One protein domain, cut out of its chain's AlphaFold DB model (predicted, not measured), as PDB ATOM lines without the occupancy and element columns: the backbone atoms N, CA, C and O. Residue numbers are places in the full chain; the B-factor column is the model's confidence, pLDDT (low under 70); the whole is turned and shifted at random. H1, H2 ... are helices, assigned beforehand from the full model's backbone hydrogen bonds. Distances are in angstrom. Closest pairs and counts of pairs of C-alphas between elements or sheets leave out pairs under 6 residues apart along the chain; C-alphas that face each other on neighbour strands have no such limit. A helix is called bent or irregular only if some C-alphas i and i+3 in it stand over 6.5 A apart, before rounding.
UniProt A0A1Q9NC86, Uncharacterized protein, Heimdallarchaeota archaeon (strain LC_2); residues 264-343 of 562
ATOM      1  N   ILE A 264     202.219 132.351  33.025       40.72
ATOM      2  CA  ILE A 264     203.373 131.567  33.473       40.72
ATOM      3  C   ILE A 264     203.706 132.167  34.844       40.72
ATOM      4  O   ILE A 264     203.774 133.401  34.921       40.72
ATOM      5  N   PRO A 265     203.859 131.374  35.916       47.44
ATOM      6  CA  PRO A 265     204.436 131.880  37.152       47.44
ATOM      7  C   PRO A 265     205.786 132.509  36.786       47.44
ATOM      8  O   PRO A 265     206.658 131.844  36.238       47.44
ATOM      9  N   PHE A 266     205.930 133.830  36.928       54.69
ATOM     10  CA  PHE A 266     207.119 134.543  36.434       54.69
ATOM     11  C   PHE A 266     208.417 134.058  37.108       54.69
ATOM     12  O   PHE A 266     209.502 134.278  36.581       54.69
ATOM     13  N   ASP A 267     208.298 133.381  38.244       50.41
ATOM     14  CA  ASP A 267     209.338 132.640  38.950       50.41
ATOM     15  C   ASP A 267     209.856 131.395  38.204       50.41
ATOM     16  O   ASP A 267     210.955 130.934  38.496       50.41
ATOM     17  N   GLU A 268     209.134 130.893  37.200       51.09
ATOM     18  CA  GLU A 268     209.561 129.785  36.326       51.09
ATOM     19  C   GLU A 268     210.228 130.263  35.021       51.09
ATOM     20  O   GLU A 268     210.701 129.457  34.213       51.09
ATOM     21  N   ILE A 269     210.269 131.575  34.780       58.91
ATOM     22  CA  ILE A 269     210.877 132.162  33.584       58.91
ATOM     23  C   ILE A 269     212.383 132.340  33.809       58.91
ATOM     24  O   ILE A 269     212.806 132.899  34.818       58.91
ATOM     25  N   SER A 270     213.205 131.915  32.843       71.38
ATOM     26  CA  SER A 270     214.656 132.086  32.940       71.38
ATOM     27  C   SER A 270     215.063 133.562  33.014       71.38
ATOM     28  O   SER A 270     214.501 134.431  32.338       71.38
ATOM     29  N   ASP A 271     216.100 133.834  33.806       72.44
ATOM     30  CA  ASP A 271     216.662 135.174  33.998       72.44
ATOM     31  C   ASP A 271     217.028 135.862  32.673       72.44
ATOM     32  O   ASP A 271     216.740 137.046  32.478       72.44
ATOM     33  N   ASP A 272     217.603 135.111  31.729       69.75
ATOM     34  CA  ASP A 272     217.989 135.617  30.409       69.75
ATOM     35  C   ASP A 272     216.784 136.129  29.614       69.75
ATOM     36  O   ASP A 272     216.841 137.192  28.987       69.75
ATOM     37  N   PHE A 273     215.657 135.419  29.677       63.62
ATOM     38  CA  PHE A 273     214.438 135.833  28.992       63.62
ATOM     39  C   PHE A 273     213.813 137.068  29.647       63.62
ATOM     40  O   PHE A 273     213.379 137.990  28.948       63.62
ATOM     41  N   MET A 274     213.832 137.143  30.979       75.50
ATOM     42  CA  MET A 274     213.367 138.334  31.688       75.50
ATOM     43  C   MET A 274     214.207 139.568  31.359       75.50
ATOM     44  O   MET A 274     213.647 140.645  31.144       75.50
ATOM     45  N   ASN A 275     215.521 139.418  31.192       74.31
ATOM     46  CA  ASN A 275     216.393 140.505  30.745       74.31
ATOM     47  C   ASN A 275     216.035 140.999  29.331       74.31
ATOM     48  O   ASN A 275     216.012 142.211  29.070       74.31
ATOM     49  N   ILE A 276     215.677 140.094  28.418       70.44
ATOM     50  CA  ILE A 276     215.194 140.462  27.078       70.44
ATOM     51  C   ILE A 276     213.860 141.219  27.172       70.44
ATOM     52  O   ILE A 276     213.697 142.266  26.540       70.44
ATOM     53  N   LEU A 277     212.917 140.760  27.997       67.88
ATOM     54  CA  LEU A 277     211.636 141.450  28.182       67.88
ATOM     55  C   LEU A 277     211.813 142.850  28.788       67.88
ATOM     56  O   LEU A 277     211.253 143.814  28.264       67.88
ATOM     57  N   ILE A 278     212.649 142.999  29.818       77.38
ATOM     58  CA  ILE A 278     212.956 144.287  30.473       77.38
ATOM     59  C   ILE A 278     213.575 145.303  29.493       77.38
ATOM     60  O   ILE A 278     213.426 146.525  29.656       77.38
ATOM     61  N   THR A 279     214.300 144.825  28.479       75.12
ATOM     62  CA  THR A 279     214.951 145.687  27.480       75.12
ATOM     63  C   THR A 279     214.056 146.014  26.289       75.12
ATOM     64  O   THR A 279     214.165 147.119  25.755       75.12
ATOM     65  N   LYS A 280     213.176 145.098  25.870       69.06
ATOM     66  CA  LYS A 280     212.392 145.230  24.628       69.06
ATOM     67  C   LYS A 280     210.942 145.660  24.835       69.06
ATOM     68  O   LYS A 280     210.354 146.225  23.914       69.06
ATOM     69  N   VAL A 281     210.355 145.407  26.000       70.44
ATOM     70  CA  VAL A 281     208.945 145.713  26.266       70.44
ATOM     71  C   VAL A 281     208.811 147.101  26.885       70.44
ATOM     72  O   VAL A 281     209.533 147.465  27.812       70.44
ATOM     73  N   SER A 282     207.852 147.886  26.386       78.44
ATOM     74  CA  SER A 282     207.529 149.169  27.006       78.44
ATOM     75  C   SER A 282     206.973 148.944  28.410       78.44
ATOM     76  O   SER A 282     205.920 148.317  28.576       78.44
ATOM     77  N   ILE A 283     207.632 149.537  29.411       82.44
ATOM     78  CA  ILE A 283     207.182 149.484  30.806       82.44
ATOM     79  C   ILE A 283     205.793 150.117  30.985       82.44
ATOM     80  O   ILE A 283     205.109 149.845  31.955       82.44
ATOM     81  N   SER A 284     205.343 150.944  30.040       78.19
ATOM     82  CA  SER A 284     204.043 151.611  30.099       78.19
ATOM     83  C   SER A 284     202.864 150.733  29.648       78.19
ATOM     84  O   SER A 284     201.740 151.221  29.578       78.19
ATOM     85  N   SER A 285     203.102 149.464  29.304       81.12
ATOM     86  CA  SER A 285     202.066 148.498  28.909       81.12
ATOM     87  C   SER A 285     201.619 147.617  30.084       81.12
ATOM     88  O   SER A 285     202.246 147.639  31.142       81.12
ATOM     89  N   ILE A 286     200.574 146.799  29.890       77.44
ATOM     90  CA  ILE A 286     200.130 145.801  30.886       77.44
ATOM     91  C   ILE A 286     201.240 144.798  31.234       77.44
ATOM     92  O   ILE A 286     201.423 144.439  32.391       77.44
ATOM     93  N   TRP A 287     202.074 144.449  30.252       78.25
ATOM     94  CA  TRP A 287     203.270 143.631  30.447       78.25
ATOM     95  C   TRP A 287     204.304 144.291  31.356       78.25
ATOM     96  O   TRP A 287     205.059 143.601  32.034       78.25
ATOM     97  N   GLY A 288     204.322 145.625  31.408       87.75
ATOM     98  CA  GLY A 288     205.166 146.372  32.331       87.75
ATOM     99  C   GLY A 288     204.846 146.088  33.798       87.75
ATOM    100  O   GLY A 288     205.770 146.088  34.607       87.75
ATOM    101  N   ILE A 289     203.582 145.794  34.136       87.88
ATOM    102  CA  ILE A 289     203.184 145.430  35.502       87.88
ATOM    103  C   ILE A 289     203.732 144.047  35.857       87.88
ATOM    104  O   ILE A 289     204.338 143.893  36.909       87.88
ATOM    105  N   GLU A 290     203.590 143.054  34.979       85.94
ATOM    106  CA  GLU A 290     204.095 141.700  35.247       85.94
ATOM    107  C   GLU A 290     205.629 141.653  35.324       85.94
ATOM    108  O   GLU A 290     206.192 141.085  36.262       85.94
ATOM    109  N   ILE A 291     206.316 142.355  34.413       86.56
ATOM    110  CA  ILE A 291     207.772 142.549  34.492       86.56
ATOM    111  C   ILE A 291     208.145 143.197  35.828       86.56
ATOM    112  O   ILE A 291     209.105 142.774  36.472       86.56
ATOM    113  N   ALA A 292     207.382 144.204  36.267       93.00
ATOM    114  CA  ALA A 292     207.615 144.836  37.552       93.00
ATOM    115  C   ALA A 292     207.472 143.839  38.703       93.00
ATOM    116  O   ALA A 292     208.384 143.771  39.520       93.00
ATOM    117  N   LYS A 293     206.411 143.021  38.753       91.88
ATOM    118  CA  LYS A 293     206.233 142.005  39.807       91.88
ATOM    119  C   LYS A 293     207.448 141.086  39.921       91.88
ATOM    120  O   LYS A 293     207.993 140.945  41.014       91.88
ATOM    121  N   TYR A 294     207.918 140.543  38.796       90.44
ATOM    122  CA  TYR A 294     209.105 139.684  38.760       90.44
ATOM    123  C   TYR A 294     210.352 140.388  39.297       90.44
ATOM    124  O   TYR A 294     210.996 139.889  40.215       90.44
ATOM    125  N   VAL A 295     210.673 141.576  38.770       92.06
ATOM    126  CA  VAL A 295     211.871 142.328  39.183       92.06
ATOM    127  C   VAL A 295     211.811 142.656  40.680       92.06
ATOM    128  O   VAL A 295     212.820 142.594  41.379       92.06
ATOM    129  N   THR A 296     210.615 142.947  41.188       93.31
ATOM    130  CA  THR A 296     210.366 143.250  42.602       93.31
ATOM    131  C   THR A 296     210.571 142.015  43.493       93.31
ATOM    132  O   THR A 296     211.198 142.115  44.550       93.31
ATOM    133  N   LEU A 297     210.073 140.847  43.067       91.31
ATOM    134  CA  LEU A 297     210.254 139.566  43.759       91.31
ATOM    135  C   LEU A 297     211.717 139.132  43.769       91.31
ATOM    136  O   LEU A 297     212.241 138.806  44.835       91.31
ATOM    137  N   LYS A 298     212.388 139.188  42.615       91.38
ATOM    138  CA  LYS A 298     213.809 138.854  42.477       91.38
ATOM    139  C   LYS A 298     214.676 139.725  43.381       91.38
ATOM    140  O   LYS A 298     215.464 139.205  44.166       91.38
ATOM    141  N   PHE A 299     214.433 141.037  43.379       93.88
ATOM    142  CA  PHE A 299     215.105 141.956  44.294       93.88
ATOM    143  C   PHE A 299     214.927 141.537  45.760       93.88
ATOM    144  O   PHE A 299     215.896 141.525  46.518       93.88
ATOM    145  N   ASN A 300     213.706 141.174  46.168       91.00
ATOM    146  CA  ASN A 300     213.430 140.729  47.533       91.00
ATOM    147  C   ASN A 300     214.137 139.409  47.877       91.00
ATOM    148  O   ASN A 300     214.650 139.261  48.985       91.00
ATOM    149  N   GLN A 301     214.208 138.464  46.940       88.50
ATOM    150  CA  GLN A 301     214.925 137.202  47.131       88.50
ATOM    151  C   GLN A 301     216.433 137.418  47.325       88.50
ATOM    152  O   GLN A 301     217.016 136.793  48.219       88.50
ATOM    153  N   GLU A 302     217.034 138.308  46.535       90.62
ATOM    154  CA  GLU A 302     218.467 138.630  46.558       90.62
ATOM    155  C   GLU A 302     218.856 139.468  47.782       90.62
ATOM    156  O   GLU A 302     219.854 139.186  48.439       90.62
ATOM    157  N   ASN A 303     218.048 140.473  48.127       87.19
ATOM    158  CA  ASN A 303     218.388 141.467  49.153       87.19
ATOM    159  C   ASN A 303     217.710 141.211  50.505       87.19
ATOM    160  O   ASN A 303     217.940 141.959  51.453       87.19
ATOM    161  N   LYS A 304     216.838 140.197  50.591       86.44
ATOM    162  CA  LYS A 304     216.024 139.865  51.776       86.44
ATOM    163  C   LYS A 304     215.209 141.054  52.317       86.44
ATOM    164  O   LYS A 304     214.929 141.126  53.509       86.44
ATOM    165  N   ARG A 305     214.823 141.988  51.439       87.75
ATOM    166  CA  ARG A 305     213.965 143.145  51.744       87.75
ATOM    167  C   ARG A 305     213.169 143.592  50.520       87.75
ATOM    168  O   ARG A 305     213.651 143.495  49.391       87.75
ATOM    169  N   LYS A 306     211.998 144.199  50.734       89.19
ATOM    170  CA  LYS A 306     211.222 144.825  49.650       89.19
ATOM    171  C   LYS A 306     212.006 145.979  49.000       89.19
ATOM    172  O   LYS A 306     212.665 146.745  49.715       89.19
ATOM    173  N   PRO A 307     211.891 146.177  47.676       91.44
ATOM    174  CA  PRO A 307     212.524 147.303  47.004       91.44
ATOM    175  C   PRO A 307     211.840 148.635  47.334       91.44
ATOM    176  O   PRO A 307     210.612 148.785  47.309       91.44
ATOM    177  N   ASN A 308     212.661 149.636  47.609       89.00
ATOM    178  CA  ASN A 308     212.309 151.040  47.633       89.00
ATOM    179  C   ASN A 308     212.248 151.579  46.197       89.00
ATOM    180  O   ASN A 308     213.009 151.176  45.322       89.00
ATOM    181  N   VAL A 309     211.404 152.586  45.972       90.44
ATOM    182  CA  VAL A 309     211.279 153.291  44.686       90.44
ATOM    183  C   VAL A 309     212.594 153.922  44.185       90.44
ATOM    184  O   VAL A 309     212.667 154.366  43.039       90.44
ATOM    185  N   ARG A 310     213.615 154.037  45.044       89.06
ATOM    186  CA  ARG A 310     214.944 154.587  44.723       89.06
ATOM    187  C   ARG A 310     216.053 153.539  44.615       89.06
ATOM    188  O   ARG A 310     217.190 153.939  44.387       89.06
ATOM    189  N   ASP A 311     215.753 152.260  44.815       91.25
ATOM    190  CA  ASP A 311     216.763 151.215  44.653       91.25
ATOM    191  C   ASP A 311     217.226 151.121  43.191       91.25
ATOM    192  O   ASP A 311     216.453 151.370  42.260       91.25
ATOM    193  N   ILE A 312     218.500 150.769  43.002       91.12
ATOM    194  CA  ILE A 312     219.110 150.588  41.679       91.12
ATOM    195  C   ILE A 312     218.342 149.494  40.925       91.12
ATOM    196  O   ILE A 312     218.080 148.426  41.478       91.12
ATOM    197  N   GLY A 313     217.975 149.760  39.669       88.94
ATOM    198  CA  GLY A 313     217.213 148.835  38.822       88.94
ATOM    199  C   GLY A 313     215.695 149.041  38.872       88.94
ATOM    200  O   GLY A 313     214.969 148.462  38.061       88.94
ATOM    201  N   MET A 314     215.196 149.902  39.765       95.06
ATOM    202  CA  MET A 314     213.764 150.200  39.904       95.06
ATOM    203  C   MET A 314     213.314 151.434  39.106       95.06
ATOM    204  O   MET A 314     212.127 151.770  39.096       95.06
ATOM    205  N   GLU A 315     214.214 152.124  38.400       92.88
ATOM    206  CA  GLU A 315     213.945 153.411  37.746       92.88
ATOM    207  C   GLU A 315     212.858 153.308  36.670       92.88
ATOM    208  O   GLU A 315     211.970 154.165  36.597       92.88
ATOM    209  N   LYS A 316     212.889 152.242  35.862       91.62
ATOM    210  CA  LYS A 316     211.878 152.006  34.819       91.62
ATOM    211  C   LYS A 316     210.509 151.690  35.424       91.62
ATOM    212  O   LYS A 316     209.502 152.211  34.953       91.62
ATOM    213  N   ILE A 317     210.466 150.895  36.492       94.06
ATOM    214  CA  ILE A 317     209.221 150.530  37.188       94.06
ATOM    215  C   ILE A 317     208.625 151.769  37.861       94.06
ATOM    216  O   ILE A 317     207.436 152.057  37.729       94.06
ATOM    217  N   ARG A 318     209.474 152.579  38.502       93.00
ATOM    218  CA  ARG A 318     209.102 153.886  39.048       93.00
ATOM    219  C   ARG A 318     208.507 154.790  37.974       93.00
ATOM    220  O   ARG A 318     207.543 155.499  38.251       93.00
ATOM    221  N   TYR A 319     209.069 154.803  36.768       91.25
ATOM    222  CA  TYR A 319     208.477 155.547  35.661       91.25
ATOM    223  C   TYR A 319     207.089 154.991  35.303       91.25
ATOM    224  O   TYR A 319     206.138 155.766  35.258       91.25
ATOM    225  N   GLY A 320     206.947 153.666  35.176       90.25
ATOM    226  CA  GLY A 320     205.665 152.989  34.934       90.25
ATOM    227  C   GLY A 320     204.574 153.386  35.934       90.25
ATOM    228  O   GLY A 320     203.544 153.916  35.523       90.25
ATOM    229  N   THR A 321     204.851 153.283  37.240       90.44
ATOM    230  CA  THR A 321     203.919 153.698  38.319       90.44
ATOM    231  C   THR A 321     203.524 155.179  38.297       90.44
ATOM    232  O   THR A 321     202.493 155.544  38.858       90.44
ATOM    233  N   LYS A 322     204.323 156.059  37.678       88.94
ATOM    234  CA  LYS A 322     203.983 157.483  37.521       88.94
ATOM    235  C   LYS A 322     203.140 157.756  36.283       88.94
ATOM    236  O   LYS A 322     202.453 158.777  36.237       88.94
ATOM    237  N   THR A 323     203.221 156.898  35.271       84.25
ATOM    238  CA  THR A 323     202.389 157.028  34.075       84.25
ATOM    239  C   THR A 323     200.957 156.599  34.383       84.25
ATOM    240  O   THR A 323     200.723 155.681  35.164       84.25
ATOM    241  N   ASN A 324     199.971 157.239  33.751       85.44
ATOM    242  CA  ASN A 324     198.564 156.874  33.954       85.44
ATOM    243  C   ASN A 324     198.212 155.482  33.399       85.44
ATOM    244  O   ASN A 324     197.146 154.969  33.713       85.44
ATOM    245  N   ASN A 325     199.104 154.850  32.636       84.94
ATOM    246  CA  ASN A 325     198.824 153.605  31.924       84.94
ATOM    247  C   ASN A 325     198.603 152.391  32.843       84.94
ATOM    248  O   ASN A 325     198.011 151.403  32.418       84.94
ATOM    249  N   TRP A 326     199.082 152.430  34.089       91.50
ATOM    250  CA  TRP A 326     198.892 151.334  35.048       91.50
ATOM    251  C   TRP A 326     197.644 151.503  35.922       91.50
ATOM    252  O   TRP A 326     197.193 150.542  36.547       91.50
ATOM    253  N   ARG A 327     197.036 152.699  35.922       91.06
ATOM    254  CA  ARG A 327     195.882 153.021  36.775       91.06
ATOM    255  C   ARG A 327     194.660 152.174  36.450       91.06
ATOM    256  O   ARG A 327     193.980 151.737  37.373       91.06
ATOM    257  N   ASP A 328     194.431 151.911  35.166       84.94
ATOM    258  CA  ASP A 328     193.311 151.090  34.692       84.94
ATOM    259  C   ASP A 328     193.435 149.622  35.135       84.94
ATOM    260  O   ASP A 328     192.447 148.896  35.164       84.94
ATOM    261  N   ASN A 329     194.637 149.203  35.548       83.62
ATOM    262  CA  ASN A 329     194.938 147.867  36.064       83.62
ATOM    263  C   ASN A 329     195.132 147.856  37.593       83.62
ATOM    264  O   ASN A 329     195.733 146.935  38.139       83.62
ATOM    265  N   GLY A 330     194.664 148.892  38.296       88.88
ATOM    266  CA  GLY A 330     194.670 148.943  39.760       88.88
ATOM    267  C   GLY A 330     195.991 149.371  40.407       88.88
ATOM    268  O   GLY A 330     196.036 149.480  41.627       88.88
ATOM    269  N   VAL A 331     197.037 149.683  39.633       94.25
ATOM    270  CA  VAL A 331     198.333 150.143  40.163       94.25
ATOM    271  C   VAL A 331     198.483 151.647  39.918       94.25
ATOM    272  O   VAL A 331     198.888 152.086  38.841       94.25
ATOM    273  N   LYS A 332     198.132 152.465  40.914       92.88
ATOM    274  CA  LYS A 332     198.207 153.940  40.859       92.88
ATOM    275  C   LYS A 332     199.475 154.482  41.513       92.88
ATOM    276  O   LYS A 332     199.892 155.597  41.195       92.88
ATOM    277  N   THR A 333     200.059 153.730  42.441       92.12
ATOM    278  CA  THR A 333     201.265 154.104  43.182       92.12
ATOM    279  C   THR A 333     202.259 152.945  43.272       92.12
ATOM    280  O   THR A 333     201.937 151.795  42.983       92.12
ATOM    281  N   TRP A 334     203.488 153.243  43.706       92.75
ATOM    282  CA  TRP A 334     204.481 152.215  44.048       92.75
ATOM    283  C   TRP A 334     203.981 151.265  45.142       92.75
ATOM    284  O   TRP A 334     204.272 150.076  45.108       92.75
ATOM    285  N   ASN A 335     203.207 151.776  46.102       89.56
ATOM    286  CA  ASN A 335     202.673 150.957  47.184       89.56
ATOM    287  C   ASN A 335     201.601 149.995  46.682       89.56
ATOM    288  O   ASN A 335     201.612 148.850  47.115       89.56
ATOM    289  N   ASP A 336     200.778 150.413  45.721       91.62
ATOM    290  CA  ASP A 336     199.782 149.543  45.088       91.62
ATOM    291  C   ASP A 336     200.469 148.362  44.379       91.62
ATOM    292  O   ASP A 336     200.003 147.232  44.465       91.62
ATOM    293  N   LEU A 337     201.619 148.595  43.724       94.44
ATOM    294  CA  LEU A 337     202.423 147.518  43.129       94.44
ATOM    295  C   LEU A 337     202.946 146.551  44.200       94.44
ATOM    296  O   LEU A 337     202.934 145.342  43.998       94.44
ATOM    297  N   LEU A 338     203.419 147.062  45.335       92.44
ATOM    298  CA  LEU A 338     203.950 146.215  46.403       92.44
ATOM    299  C   LEU A 338     202.860 145.432  47.128       92.44
ATOM    300  O   LEU A 338     203.074 144.269  47.446       92.44
ATOM    301  N   GLU A 339     201.701 146.039  47.350       90.31
ATOM    302  CA  GLU A 339     200.519 145.344  47.857       90.31
ATOM    303  C   GLU A 339     200.085 144.243  46.888       90.31
ATOM    304  O   GLU A 339     199.839 143.119  47.312       90.31
ATOM    305  N   LEU A 340     200.109 144.521  45.583       91.00
ATOM    306  CA  LEU A 340     199.817 143.530  44.552       91.00
ATOM    307  C   LEU A 340     200.819 142.359  44.538       91.00
ATOM    308  O   LEU A 340     200.423 141.230  44.266       91.00
ATOM    309  N   VAL A 341     202.107 142.614  44.793       92.06
ATOM    310  CA  VAL A 341     203.172 141.591  44.749       92.06
ATOM    311  C   VAL A 341     203.284 140.800  46.051       92.06
ATOM    312  O   VAL A 341     203.478 139.589  46.021       92.06
ATOM    313  N   PHE A 342     203.208 141.479  47.192       88.69
ATOM    314  CA  PHE A 342     203.537 140.916  48.503       88.69
ATOM    315  C   PHE A 342     202.319 140.765  49.422       88.69
ATOM    316  O   PHE A 342     202.470 140.271  50.533       88.69
ATOM    317  N   GLY A 343     201.135 141.231  49.012       87.94
ATOM    318  CA  GLY A 343     199.961 141.339  49.887       87.94
ATOM    319  C   GLY A 343     200.065 142.463  50.925       87.94
ATOM    320  O   GLY A 343     199.177 142.629  51.754       87.94
TER     321      GLY A 343
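This is residues 264 to 343 of the 562 residues of an uncharacterized protein of Heimdallarchaeota archaeon (strain LC_2) (UniProt A0A1Q9NC86). A long helix, H2, runs through the middle, and four shorter helices pack round it, crossing it steeply or nearly at right angles. H1 and H5 lie on opposite sides of H2, with H3 on the side between them and H4 across H2's first end. The printed part has 80 residues with five named helices, H1 to H5 in chain order, and no named strand: all helix. It is compact, with a radius of gyration of the C-alphas of 11.6 A, and rounded, spanning 29 by 27 by 23 A.

Find C-alpha 286 at (200.130, 145.801, 30.886); from there H2 runs 26.2 A to C-alpha 303 at (218.388, 141.467, 49.153). Before it comes H1, residues 271 to 280, 14.4 A. After it look for H3, residues 315 to 322, H4, residues 324 to 329, and H5, residues 334 to 342, 12.2 A, ending at C-alpha 342 (203.537, 140.916, 48.503). H4 is only just irregular: C-alphas 325 and 328 are 6.7 A apart.

Start at the hub, H2. Its residues 289 to 297 alone touch H5, closest at C-alphas 293 and 341, 5.8 A, about perpendicular but only just, at 70.2 degrees. Its residues 288 to 292 alone touch H3, closest at C-alphas 292 and 317, 5.9 A, a steep tilt of 50 degrees. Its residues 286 to 289 alone touch H4, closest at C-alphas 286 and 326, 7.0 A, about perpendicular at 86 degrees. H1 and H2 form a hairpin and only just touch, with 3 pairs of C-alphas within 8 A, closest at 278 and 291, 6.8 A. H1 is apart from H3, H4 and H5. Every O i to N i+4 pair is within hydrogen-bond range in H1, H3 and H5; H2 has 13 of 14, and H4 has 0 of 2 but 2 of 3 O i to N i+3 pairs.

The farthest C-alphas, those of Lys 304 and Asp 328, are 30.6 A apart. The printed part has no cut; the link from H2 to H3, 11 residues, is long. Look for pLDDT under 70 at residues 264 to 269, 272 to 273, 277 and 280.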